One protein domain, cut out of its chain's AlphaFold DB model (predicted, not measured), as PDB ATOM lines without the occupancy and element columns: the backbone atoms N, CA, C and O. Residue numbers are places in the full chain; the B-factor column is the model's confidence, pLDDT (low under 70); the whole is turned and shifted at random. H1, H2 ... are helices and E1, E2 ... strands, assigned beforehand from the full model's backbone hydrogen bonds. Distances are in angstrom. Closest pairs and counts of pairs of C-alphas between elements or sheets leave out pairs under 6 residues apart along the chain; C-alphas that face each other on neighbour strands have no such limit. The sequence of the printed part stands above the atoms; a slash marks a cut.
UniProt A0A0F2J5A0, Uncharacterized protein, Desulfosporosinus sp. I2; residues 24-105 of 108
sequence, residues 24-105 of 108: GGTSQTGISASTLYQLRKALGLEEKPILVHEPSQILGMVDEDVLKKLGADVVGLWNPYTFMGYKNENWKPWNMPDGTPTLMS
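This is residues 24 to 105 of the 108 residues of an uncharacterized protein of Desulfosporosinus sp. I2 (UniProt A0A0F2J5A0). With little regular structure, the domain is a small sheet, E1 E3 E2, with H1 packed on it mainly at E1; H2 lies off the sheet near H1, and residues 71 to 91 arc round the outside to E2. The printed part has 82 residues, with H1, E1, H2, E2, E3 in chain order; the class is mixed, with only 30 residues in named elements, and the sheet is mixed too. The whole is compact, radius of gyration of the C-alphas 12.2 A, spanning 33 by 29 by 19 A.

H1, residues 33 to 42, begins at C-alpha 33 (208.225, 183.171, 175.868) and is 14.3 A long. E1, residues 50 to 54, is 11.5 A; H2, residues 64 to 70, 9.9 A; E2, residues 92 to 95, 10.0 A; E3, residues 101 to 104, 10.1 A, ending at C-alpha 104 (202.877, 176.330, 169.722).

H1 is on the sheet, height 10.2 A, as two layers, a helix on one sheet face; the closest C-alphas of H1 and E1 are Ala 33 and Ile 50, 6.0 A. H2 is close to H1 but not clearly touching, closest C-alphas Arg 40 and Val 66, 6.7 A. E1 and E3 are parallel, N 52 and O 103 at 2.8 A; E2 and E3 form an antiparallel hairpin, N 92 and O 104 at 2.8 A. In H1 and H2 every O i to N i+4 pair is within hydrogen-bond range.

The C-alphas farthest apart, Gly 44 and Gly 85, are 35.1 A apart. The printed part has no cut, the link H2 to E2 is long, and no printed residue is under 70 in pLDDT.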
ATOM      1  N   GLY A  24     204.511 182.278 186.924       95.81
ATOM      2  CA  GLY A  24     203.724 181.339 186.127       95.81
ATOM      3  C   GLY A  24     202.692 180.528 186.916       95.81
ATOM      4  O   GLY A  24     202.194 179.535 186.390       95.81
ATOM      5  N   GLY A  25     202.345 180.926 188.145       95.62
ATOM      6  CA  GLY A  25     201.211 180.370 188.892       95.62
ATOM      7  C   GLY A  25     199.849 180.689 188.266       95.62
ATOM      8  O   GLY A  25     198.890 179.939 188.440       95.62
ATOM      9  N   THR A  26     199.767 181.781 187.504       94.31
ATOM     10  CA  THR A  26     198.584 182.235 186.760       94.31
ATOM     11  C   THR A  26     199.007 182.875 185.436       94.31
ATOM     12  O   THR A  26     200.184 183.182 185.242       94.31
ATOM     13  N   SER A  27     198.058 183.180 184.541       92.94
ATOM     14  CA  SER A  27     198.374 183.938 183.316       92.94
ATOM     15  C   SER A  27     198.884 185.349 183.615       92.94
ATOM     16  O   SER A  27     199.677 185.895 182.860       92.94
ATOM     17  N   GLN A  28     198.467 185.945 184.735       94.25
ATOM     18  CA  GLN A  28     198.883 187.302 185.112       94.25
ATOM     19  C   GLN A  28     200.269 187.336 185.757       94.25
ATOM     20  O   GLN A  28     200.940 188.360 185.723       94.25
ATOM     21  N   THR A  29     200.706 186.212 186.321       95.81
ATOM     22  CA  THR A  29     202.047 186.049 186.896       95.81
ATOM     23  C   THR A  29     203.000 185.330 185.943       95.81
ATOM     24  O   THR A  29     204.107 184.965 186.334       95.81
ATOM     25  N   GLY A  30     202.580 185.118 184.690       95.94
ATOM     26  CA  GLY A  30     203.380 184.506 183.639       95.94
ATOM     27  C   GLY A  30     204.499 185.405 183.111       95.94
ATOM     28  O   GLY A  30     204.729 186.524 183.566       95.94
ATOM     29  N   ILE A  31     205.208 184.890 182.110       98.06
ATOM     30  CA  ILE A  31     206.346 185.552 181.475       98.06
ATOM     31  C   ILE A  31     206.307 185.309 179.966       98.06
ATOM     32  O   ILE A  31     205.956 184.216 179.514       98.06
ATOM     33  N   SER A  32     206.666 186.329 179.182       98.12
ATOM     34  CA  SER A  32     206.784 186.201 177.726       98.12
ATOM     35  C   SER A  32     207.734 185.059 177.357       98.12
ATOM     36  O   SER A  32     208.789 184.906 177.976       98.12
ATOM     37  N   ALA A  33     207.392 184.282 176.327       98.31
ATOM     38  CA  ALA A  33     208.225 183.171 175.868       98.31
ATOM     39  C   ALA A  33     209.653 183.608 175.476       98.31
ATOM     40  O   ALA A  33     210.614 182.924 175.821       98.31
ATOM     41  N   SER A  34     209.802 184.783 174.855       98.12
ATOM     42  CA  SER A  34     211.107 185.378 174.531       98.12
ATOM     43  C   SER A  34     211.941 185.659 175.782       98.12
ATOM     44  O   SER A  34     213.074 185.191 175.922       98.12
ATOM     45  N   THR A  35     211.361 186.357 176.760       98.19
ATOM     46  CA  THR A  35     212.058 186.674 178.012       98.19
ATOM     47  C   THR A  35     212.379 185.416 178.812       98.19
ATOM     48  O   THR A  35     213.454 185.330 179.399       98.19
ATOM     49  N   LEU A  36     211.494 184.416 178.807       98.50
ATOM     50  CA  LEU A  36     211.746 183.137 179.465       98.50
ATOM     51  C   LEU A  36     212.926 182.391 178.833       98.50
ATOM     52  O   LEU A  36     213.751 181.845 179.565       98.50
ATOM     53  N   TYR A  37     213.053 182.408 177.503       98.50
ATOM     54  CA  TYR A  37     214.208 181.833 176.809       98.50
ATOM     55  C   TYR A  37     215.523 182.484 177.268       98.50
ATOM     56  O   TYR A  37     216.469 181.789 177.648       98.50
ATOM     57  N   GLN A  38     215.559 183.820 177.339       98.38
ATOM     58  CA  GLN A  38     216.726 184.559 177.839       98.38
ATOM     59  C   GLN A  38     216.996 184.296 179.328       98.38
ATOM     60  O   GLN A  38     218.148 184.145 179.738       98.38
ATOM     61  N   LEU A  39     215.944 184.192 180.144       98.38
ATOM     62  CA  LEU A  39     216.055 183.887 181.568       98.38
ATOM     63  C   LEU A  39     216.668 182.501 181.797       98.38
ATOM     64  O   LEU A  39     217.578 182.376 182.613       98.38
ATOM     65  N   ARG A  40     216.231 181.472 181.054       98.19
ATOM     66  CA  ARG A  40     216.832 180.126 181.125       98.19
ATOM     67  C   ARG A  40     218.336 180.180 180.875       98.19
ATOM     68  O   ARG A  40     219.108 179.639 181.667       98.19
ATOM     69  N   LYS A  41     218.746 180.897 179.825       98.06
ATOM     70  CA  LYS A  41     220.156 181.100 179.480       98.06
ATOM     71  C   LYS A  41     220.927 181.811 180.593       98.06
ATOM     72  O   LYS A  41     221.991 181.344 180.992       98.06
ATOM     73  N   ALA A  42     220.379 182.895 181.140       98.38
ATOM     74  CA  ALA A  42     220.998 183.645 182.236       98.38
ATOM     75  C   ALA A  42     221.142 182.816 183.527       98.38
ATOM     76  O   ALA A  42     222.079 183.018 184.297       98.38
ATOM     77  N   LEU A  43     220.244 181.854 183.750       98.38
ATOM     78  CA  LEU A  43     220.295 180.914 184.871       98.38
ATOM     79  C   LEU A  43     221.250 179.727 184.644       98.38
ATOM     80  O   LEU A  43     221.425 178.908 185.555       98.38
ATOM     81  N   GLY A  44     221.865 179.629 183.459       98.38
ATOM     82  CA  GLY A  44     222.742 178.525 183.067       98.38
ATOM     83  C   GLY A  44     222.004 177.194 182.901       98.38
ATOM     84  O   GLY A  44     222.581 176.142 183.171       98.38
ATOM     85  N   LEU A  45     220.717 177.236 182.541       98.38
ATOM     86  CA  LEU A  45     219.905 176.053 182.249       98.38
ATOM     87  C   LEU A  45     220.003 175.683 180.763       98.38
ATOM     88  O   LEU A  45     220.405 176.501 179.937       98.38
ATOM     89  N   GLU A  46     219.608 174.455 180.420       97.44
ATOM     90  CA  GLU A  46     219.569 173.988 179.030       97.44
ATOM     91  C   GLU A  46     218.724 174.929 178.150       97.44
ATOM     92  O   GLU A  46     217.564 175.234 178.473       97.44
ATOM     93  N   GLU A  47     219.324 175.373 177.040       96.06
ATOM     94  CA  GLU A  47     218.643 176.119 175.983       96.06
ATOM     95  C   GLU A  47     217.748 175.153 175.198       96.06
ATOM     96  O   GLU A  47     218.225 174.226 174.546       96.06
ATOM     97  N   LYS A  48     216.435 175.374 175.260       97.44
ATOM     98  CA  LYS A  48     215.428 174.575 174.556       97.44
ATOM     99  C   LYS A  48     214.280 175.470 174.083       97.44
ATOM    100  O   LYS A  48     214.074 176.532 174.678       97.44
ATOM    101  N   PRO A  49     213.516 175.064 173.052       98.19
ATOM    102  CA  PRO A  49     212.334 175.807 172.637       98.19
ATOM    103  C   PRO A  49     211.339 175.992 173.787       98.19
ATOM    104  O   PRO A  49     211.071 175.053 174.540       98.19
ATOM    105  N   ILE A  50     210.764 177.189 173.905       98.38
ATOM    106  CA  ILE A  50     209.765 177.486 174.940       98.38
ATOM    107  C   ILE A  50     208.374 177.082 174.460       98.38
ATOM    108  O   ILE A  50     207.921 177.527 173.410       98.38
ATOM    109  N   LEU A  51     207.657 176.272 175.236       97.56
ATOM    110  CA  LEU A  51     206.259 175.954 174.949       97.56
ATOM    111  C   LEU A  51     205.375 177.156 175.297       97.56
ATOM    112  O   LEU A  51     205.335 177.575 176.451       97.56
ATOM    113  N   VAL A  52     204.642 177.696 174.324       97.19
ATOM    114  CA  VAL A  52     203.666 178.770 174.552       97.19
ATOM    115  C   VAL A  52     202.359 178.154 175.044       97.19
ATOM    116  O   VAL A  52     201.613 177.544 174.274       97.19
ATOM    117  N   HIS A  53     202.102 178.256 176.348       95.50
ATOM    118  CA  HIS A  53     200.934 177.620 176.966       95.50
ATOM    119  C   HIS A  53     199.690 178.509 176.928       95.50
ATOM    120  O   HIS A  53     198.571 178.000 176.865       95.50
ATOM    121  N   GLU A  54     199.900 179.824 176.913       95.06
ATOM    122  CA  GLU A  54     198.865 180.838 176.765       95.06
ATOM    123  C   GLU A  54     199.216 181.704 175.534       95.06
ATOM    124  O   GLU A  54     200.110 182.554 175.594       95.06
ATOM    125  N   PRO A  55     198.591 181.436 174.372       94.56
ATOM    126  CA  PRO A  55     198.952 182.100 173.117       94.56
ATOM    127  C   PRO A  55     198.411 183.520 172.943       94.56
ATOM    128  O   PRO A  55     198.942 184.249 172.111       94.56
ATOM    129  N   SER A  56     197.388 183.951 173.691       93.00
ATOM    130  CA  SER A  56     196.840 185.310 173.522       93.00
ATOM    131  C   SER A  56     197.774 186.401 174.052       93.00
ATOM    132  O   SER A  56     197.804 187.506 173.515       93.00
ATOM    133  N   GLN A  57     198.588 186.065 175.049       94.56
ATOM    134  CA  GLN A  57     199.593 186.917 175.675       94.56
ATOM    135  C   GLN A  57     201.029 186.464 175.336       94.56
ATOM    136  O   GLN A  57     201.989 187.111 175.753       94.56
ATOM    137  N   ILE A  58     201.192 185.368 174.577       96.38
ATOM    138  CA  ILE A  58     202.484 184.757 174.208       96.38
ATOM    139  C   ILE A  58     203.312 184.404 175.458       96.38
ATOM    140  O   ILE A  58     204.496 184.736 175.586       96.38
ATOM    141  N   LEU A  59     202.675 183.720 176.412       97.56
ATOM    142  CA  LEU A  59     203.318 183.307 177.660       97.56
ATOM    143  C   LEU A  59     203.968 181.934 177.523       97.56
ATOM    144  O   LEU A  59     203.342 180.945 177.121       97.56
ATOM    145  N   GLY A  60     205.236 181.872 177.915       97.50
ATOM    146  CA  GLY A  60     205.993 180.633 177.991       97.50
ATOM    147  C   GLY A  60     205.588 179.799 179.203       97.50
ATOM    148  O   GLY A  60     205.296 180.333 180.271       97.50
ATOM    149  N   MET A  61     205.547 178.478 179.043       97.12
ATOM    150  CA  MET A  61     205.433 177.543 180.158       97.12
ATOM    151  C   MET A  61     206.715 177.605 180.983       97.12
ATOM    152  O   MET A  61     207.794 177.306 180.472       97.12
ATOM    153  N   VAL A  62     206.601 177.988 182.253       97.75
ATOM    154  CA  VAL A  62     207.746 178.049 183.164       97.75
ATOM    155  C   VAL A  62     208.059 176.637 183.647       97.75
ATOM    156  O   VAL A  62     207.292 176.039 184.398       97.75
ATOM    157  N   ASP A  63     209.176 176.090 183.181       96.94
ATOM    158  CA  ASP A  63     209.618 174.748 183.550       96.94
ATOM    159  C   ASP A  63     210.009 174.643 185.034       96.94
ATOM    160  O   ASP A  63     210.481 175.596 185.661       96.94
ATOM    161  N   GLU A  64     209.894 173.433 185.582       96.94
ATOM    162  CA  GLU A  64     210.202 173.146 186.986       96.94
ATOM    163  C   GLU A  64     211.656 173.486 187.373       96.94
ATOM    164  O   GLU A  64     211.917 173.902 188.502       96.94
ATOM    165  N   ASP A  65     212.614 173.342 186.456       98.00
ATOM    166  CA  ASP A  65     214.019 173.679 186.704       98.00
ATOM    167  C   ASP A  65     214.244 175.193 186.870       98.00
ATOM    168  O   ASP A  65     215.008 175.599 187.749       98.00
ATOM    169  N   VAL A  66     213.522 176.030 186.115       98.25
ATOM    170  CA  VAL A  66     213.495 177.492 186.287       98.25
ATOM    171  C   VAL A  66     212.892 177.849 187.639       98.25
ATOM    172  O   VAL A  66     213.503 178.601 188.400       98.25
ATOM    173  N   LEU A  67     211.735 177.265 187.975       97.94
ATOM    174  CA  LEU A  67     211.063 177.498 189.259       97.94
ATOM    175  C   LEU A  67     211.972 177.140 190.440       97.94
ATOM    176  O   LEU A  67     212.137 177.938 191.363       97.94
ATOM    177  N   LYS A  68     212.629 175.974 190.383       97.62
ATOM    178  CA  LYS A  68     213.587 175.528 191.405       97.62
ATOM    179  C   LYS A  68     214.785 176.462 191.516       97.62
ATOM    180  O   LYS A  68     215.177 176.803 192.629       97.62
ATOM    181  N   LYS A  69     215.360 176.894 190.389       98.06
ATOM    182  CA  LYS A  69     216.536 177.778 190.374       98.06
ATOM    183  C   LYS A  69     216.234 179.157 190.968       98.06
ATOM    184  O   LYS A  69     217.095 179.721 191.636       98.06
ATOM    185  N   LEU A  70     215.024 179.674 190.751       97.44
ATOM    186  CA  LEU A  70     214.563 180.952 191.305       97.44
ATOM    187  C   LEU A  70     214.020 180.838 192.737       97.44
ATOM    188  O   LEU A  70     213.835 181.854 193.403       97.44
ATOM    189  N   GLY A  71     213.754 179.621 193.219       97.12
ATOM    190  CA  GLY A  71     213.103 179.402 194.509       97.12
ATOM    191  C   GLY A  71     211.639 179.847 194.514       97.12
ATOM    192  O   GLY A  71     211.172 180.380 195.523       97.12
ATOM    193  N   ALA A  72     210.926 179.660 193.400       97.94
ATOM    194  CA  ALA A  72     209.496 179.936 193.316       97.94
ATOM    195  C   ALA A  72     208.704 179.062 194.301       97.94
ATOM    196  O   ALA A  72     209.050 177.910 194.570       97.94
ATOM    197  N   ASP A  73     207.640 179.634 194.855       98.25
ATOM    198  CA  ASP A  73     206.834 179.037 195.919       98.25
ATOM    199  C   ASP A  73     205.493 178.476 195.424       98.25
ATOM    200  O   ASP A  73     204.777 177.819 196.182       98.25
ATOM    201  N   VAL A  74     205.164 178.736 194.157       96.75
ATOM    202  CA  VAL A  74     203.901 178.389 193.502       96.75
ATOM    203  C   VAL A  74     204.190 177.701 192.168       96.75
ATOM    204  O   VAL A  74     205.199 177.972 191.521       96.75
ATOM    205  N   VAL A  75     203.288 176.805 191.764       95.38
ATOM    206  CA  VAL A  75     203.251 176.204 190.426       95.38
ATOM    207  C   VAL A  75     201.904 176.503 189.777       95.38
ATOM    208  O   VAL A  75     200.875 176.504 190.456       95.38
ATOM    209  N   GLY A  76     201.902 176.744 188.468       92.31
ATOM    210  CA  GLY A  76     200.671 176.920 187.703       92.31
ATOM    211  C   GLY A  76     199.965 175.592 187.453       92.31
ATOM    212  O   GLY A  76     200.592 174.612 187.044       92.31
ATOM    213  N   LEU A  77     198.650 175.561 187.667       92.31
ATOM    214  CA  LEU A  77     197.785 174.466 187.233       92.31
ATOM    215  C   LEU A  77     196.939 174.947 186.059       92.31
ATOM    216  O   LEU A  77     196.041 175.773 186.215       92.31
ATOM    217  N   TRP A  78     197.244 174.426 184.877       90.81
ATOM    218  CA  TRP A  78     196.671 174.900 183.626       90.81
ATOM    219  C   TRP A  78     195.515 174.021 183.156       90.81
ATOM    220  O   TRP A  78     195.571 172.793 183.226       90.81
ATOM    221  N   ASN A  79     194.469 174.660 182.629       91.50
ATOM    222  CA  ASN A  79     193.423 173.962 181.890       91.50
ATOM    223  C   ASN A  79     194.036 173.367 180.603       91.50
ATOM    224  O   ASN A  79     194.870 174.022 179.978       91.50
ATOM    225  N   PRO A  80     193.631 172.161 180.159       92.44
ATOM    226  CA  PRO A  80     194.037 171.646 178.851       92.44
ATOM    227  C   PRO A  80     193.626 172.536 177.664       92.44
ATOM    228  O   PRO A  80     194.142 172.330 176.567       92.44
ATOM    229  N   TYR A  81     192.711 173.494 177.843       95.12
ATOM    230  CA  TYR A  81     192.298 174.466 176.828       95.12
ATOM    231  C   TYR A  81     192.962 175.833 177.026       95.12
ATOM    232  O   TYR A  81     193.082 176.326 178.147       95.12
ATOM    233  N   THR A  82     193.348 176.461 175.914       94.00
ATOM    234  CA  THR A  82     193.842 177.843 175.882       94.00
ATOM    235  C   THR A  82     192.692 178.839 176.041       94.00
ATOM    236  O   THR A  82     191.522 178.498 175.851       94.00
ATOM    237  N   PHE A  83     193.012 180.108 176.305       92.56
ATOM    238  CA  PHE A  83     192.013 181.187 176.331       92.56
ATOM    239  C   PHE A  83     191.339 181.434 174.977       92.56
ATOM    240  O   PHE A  83     190.251 181.996 174.924       92.56
ATOM    241  N   MET A  84     191.941 180.952 173.888       92.81
ATOM    242  CA  MET A  84     191.345 180.970 172.551       92.81
ATOM    243  C   MET A  84     190.358 179.813 172.308       92.81
ATOM    244  O   MET A  84     189.802 179.701 171.220       92.81
ATOM    245  N   GLY A  85     190.125 178.941 173.297       94.62
ATOM    246  CA  GLY A  85     189.066 177.930 173.256       94.62
ATOM    247  C   GLY A  85     189.440 176.598 172.599       94.62
ATOM    248  O   GLY A  85     188.570 175.747 172.423       94.62
ATOM    249  N   TYR A  86     190.712 176.363 172.266       95.12
ATOM    250  CA  TYR A  86     191.177 175.079 171.731       95.12
ATOM    251  C   TYR A  86     192.081 174.340 172.718       95.12
ATOM    252  O   TYR A  86     192.767 174.937 173.546       95.12
ATOM    253  N   LYS A  87     192.112 173.010 172.608       96.00
ATOM    254  CA  LYS A  87     192.989 172.161 173.418       96.00
ATOM    255  C   LYS A  87     194.457 172.383 173.038       96.00
ATOM    256  O   LYS A  87     194.797 172.352 171.856       96.00
ATOM    257  N   ASN A  88     195.314 172.609 174.028       95.50
ATOM    258  CA  ASN A  88     196.733 172.884 173.840       95.50
ATOM    259  C   ASN A  88     197.523 171.572 173.695       95.50
ATOM    260  O   ASN A  88     198.007 171.019 174.677       95.50
ATOM    261  N   GLU A  89     197.584 171.033 172.479       96.06
ATOM    262  CA  GLU A  89     198.188 169.729 172.186       96.06
ATOM    263  C   GLU A  89     198.870 169.726 170.812       96.06
ATOM    264  O   GLU A  89     198.751 170.684 170.042       96.06
ATOM    265  N   ASN A  90     199.558 168.625 170.487       96.44
ATOM    266  CA  ASN A  90     200.247 168.432 169.206       96.44
ATOM    267  C   ASN A  90     201.181 169.604 168.873       96.44
ATOM    268  O   ASN A  90     201.121 170.166 167.778       96.44
ATOM    269  N   TRP A  91     201.985 170.019 169.856       96.19
ATOM    270  CA  TRP A  91     202.823 171.201 169.731       96.19
ATOM    271  C   TRP A  91     203.806 171.073 168.566       96.19
ATOM    272  O   TRP A  91     204.515 170.074 168.443       96.19
ATOM    273  N   LYS A  92     203.848 172.106 167.727       97.56
ATOM    274  CA  LYS A  92     204.713 172.215 166.553       97.56
ATOM    275  C   LYS A  92     205.725 173.347 166.746       97.56
ATOM    276  O   LYS A  92     205.404 174.323 167.432       97.56
ATOM    277  N   PRO A  93     206.924 173.255 166.144       98.00
ATOM    278  CA  PRO A  93     207.863 174.367 166.120       98.00
ATOM    279  C   PRO A  93     207.227 175.628 165.533       98.00
ATOM    280  O   PRO A  93     206.585 175.583 164.482       98.00
ATOM    281  N   TRP A  94     207.430 176.750 166.213       96.69
ATOM    282  CA  TRP A  94     207.055 178.078 165.752       96.69
ATOM    283  C   TRP A  94     208.099 179.069 166.268       96.69
ATOM    284  O   TRP A  94     208.407 179.082 167.457       96.69
ATOM    285  N   ASN A  95     208.691 179.873 165.392       94.94
ATOM    286  CA  ASN A  95     209.671 180.873 165.815       94.94
ATOM    287  C   ASN A  95     208.966 182.208 166.037       94.94
ATOM    288  O   ASN A  95     208.177 182.643 165.196       94.94
ATOM    289  N   MET A  96     209.284 182.863 167.151       96.31
ATOM    290  CA  MET A  96     208.842 184.232 167.393       96.31
ATOM    291  C   MET A  96     209.506 185.204 166.398       96.31
ATOM    292  O   MET A  96     210.577 184.898 165.864       96.31
ATOM    293  N   PRO A  97     208.927 186.400 166.168       96.12
ATOM    294  CA  PRO A  97     209.517 187.410 165.284       96.12
ATOM    295  C   PRO A  97     210.945 187.838 165.655       96.12
ATOM    296  O   PRO A  97     211.698 188.262 164.786       96.12
ATOM    297  N   ASP A  98     211.326 187.717 166.928       96.69
ATOM    298  CA  ASP A  98     212.675 188.012 167.427       96.69
ATOM    299  C   ASP A  98     213.664 186.838 167.281       96.69
ATOM    300  O   ASP A  98     214.803 186.920 167.736       96.69
ATOM    301  N   GLY A  99     213.237 185.741 166.648       97.19
ATOM    302  CA  GLY A  99     214.035 184.536 166.454       97.19
ATOM    303  C   GLY A  99     214.011 183.560 167.629       97.19
ATOM    304  O   GLY A  99     214.638 182.505 167.524       97.19
ATOM    305  N   THR A 100     213.288 183.849 168.720       98.19
ATOM    306  CA  THR A 100     213.173 182.908 169.843       98.19
ATOM    307  C   THR A 100     212.521 181.602 169.373       98.19
ATOM    308  O   THR A 100     211.402 181.639 168.843       98.19
ATOM    309  N   PRO A 101     213.165 180.436 169.584       98.12
ATOM    310  CA  PRO A 101     212.562 179.156 169.252       98.12
ATOM    311  C   PRO A 101     211.453 178.829 170.254       98.12
ATOM    312  O   PRO A 101     211.672 178.799 171.468       98.12
ATOM    313  N   THR A 102     210.253 178.546 169.754       98.38
ATOM    314  CA  THR A 102     209.114 178.168 170.598       98.38
ATOM    315  C   THR A 102     208.358 176.968 170.035       98.38
ATOM    316  O   THR A 102     208.570 176.533 168.900       98.38
ATOM    317  N   LEU A 103     207.487 176.399 170.861       98.25
ATOM    318  CA  LEU A 103     206.508 175.397 170.466       98.25
ATOM    319  C   LEU A 103     205.116 175.985 170.669       98.25
ATOM    320  O   LEU A 103     204.818 176.527 171.734       98.25
ATOM    321  N   MET A 104     204.252 175.842 169.672       96.81
ATOM    322  CA  MET A 104     202.877 176.330 169.722       96.81
ATOM    323  C   MET A 104     201.906 175.194 169.426       96.81
ATOM    324  O   MET A 104     202.260 174.245 168.731       96.81
ATOM    325  N   SER A 105     200.692 175.261 169.980       96.31
ATOM    326  CA  SER A 105     199.654 174.253 169.731       96.31
ATOM    327  C   SER A 105     199.496 173.983 168.236       96.31
ATOM    328  O   SER A 105     199.468 174.913 167.428       96.31
TER     329      SER A 105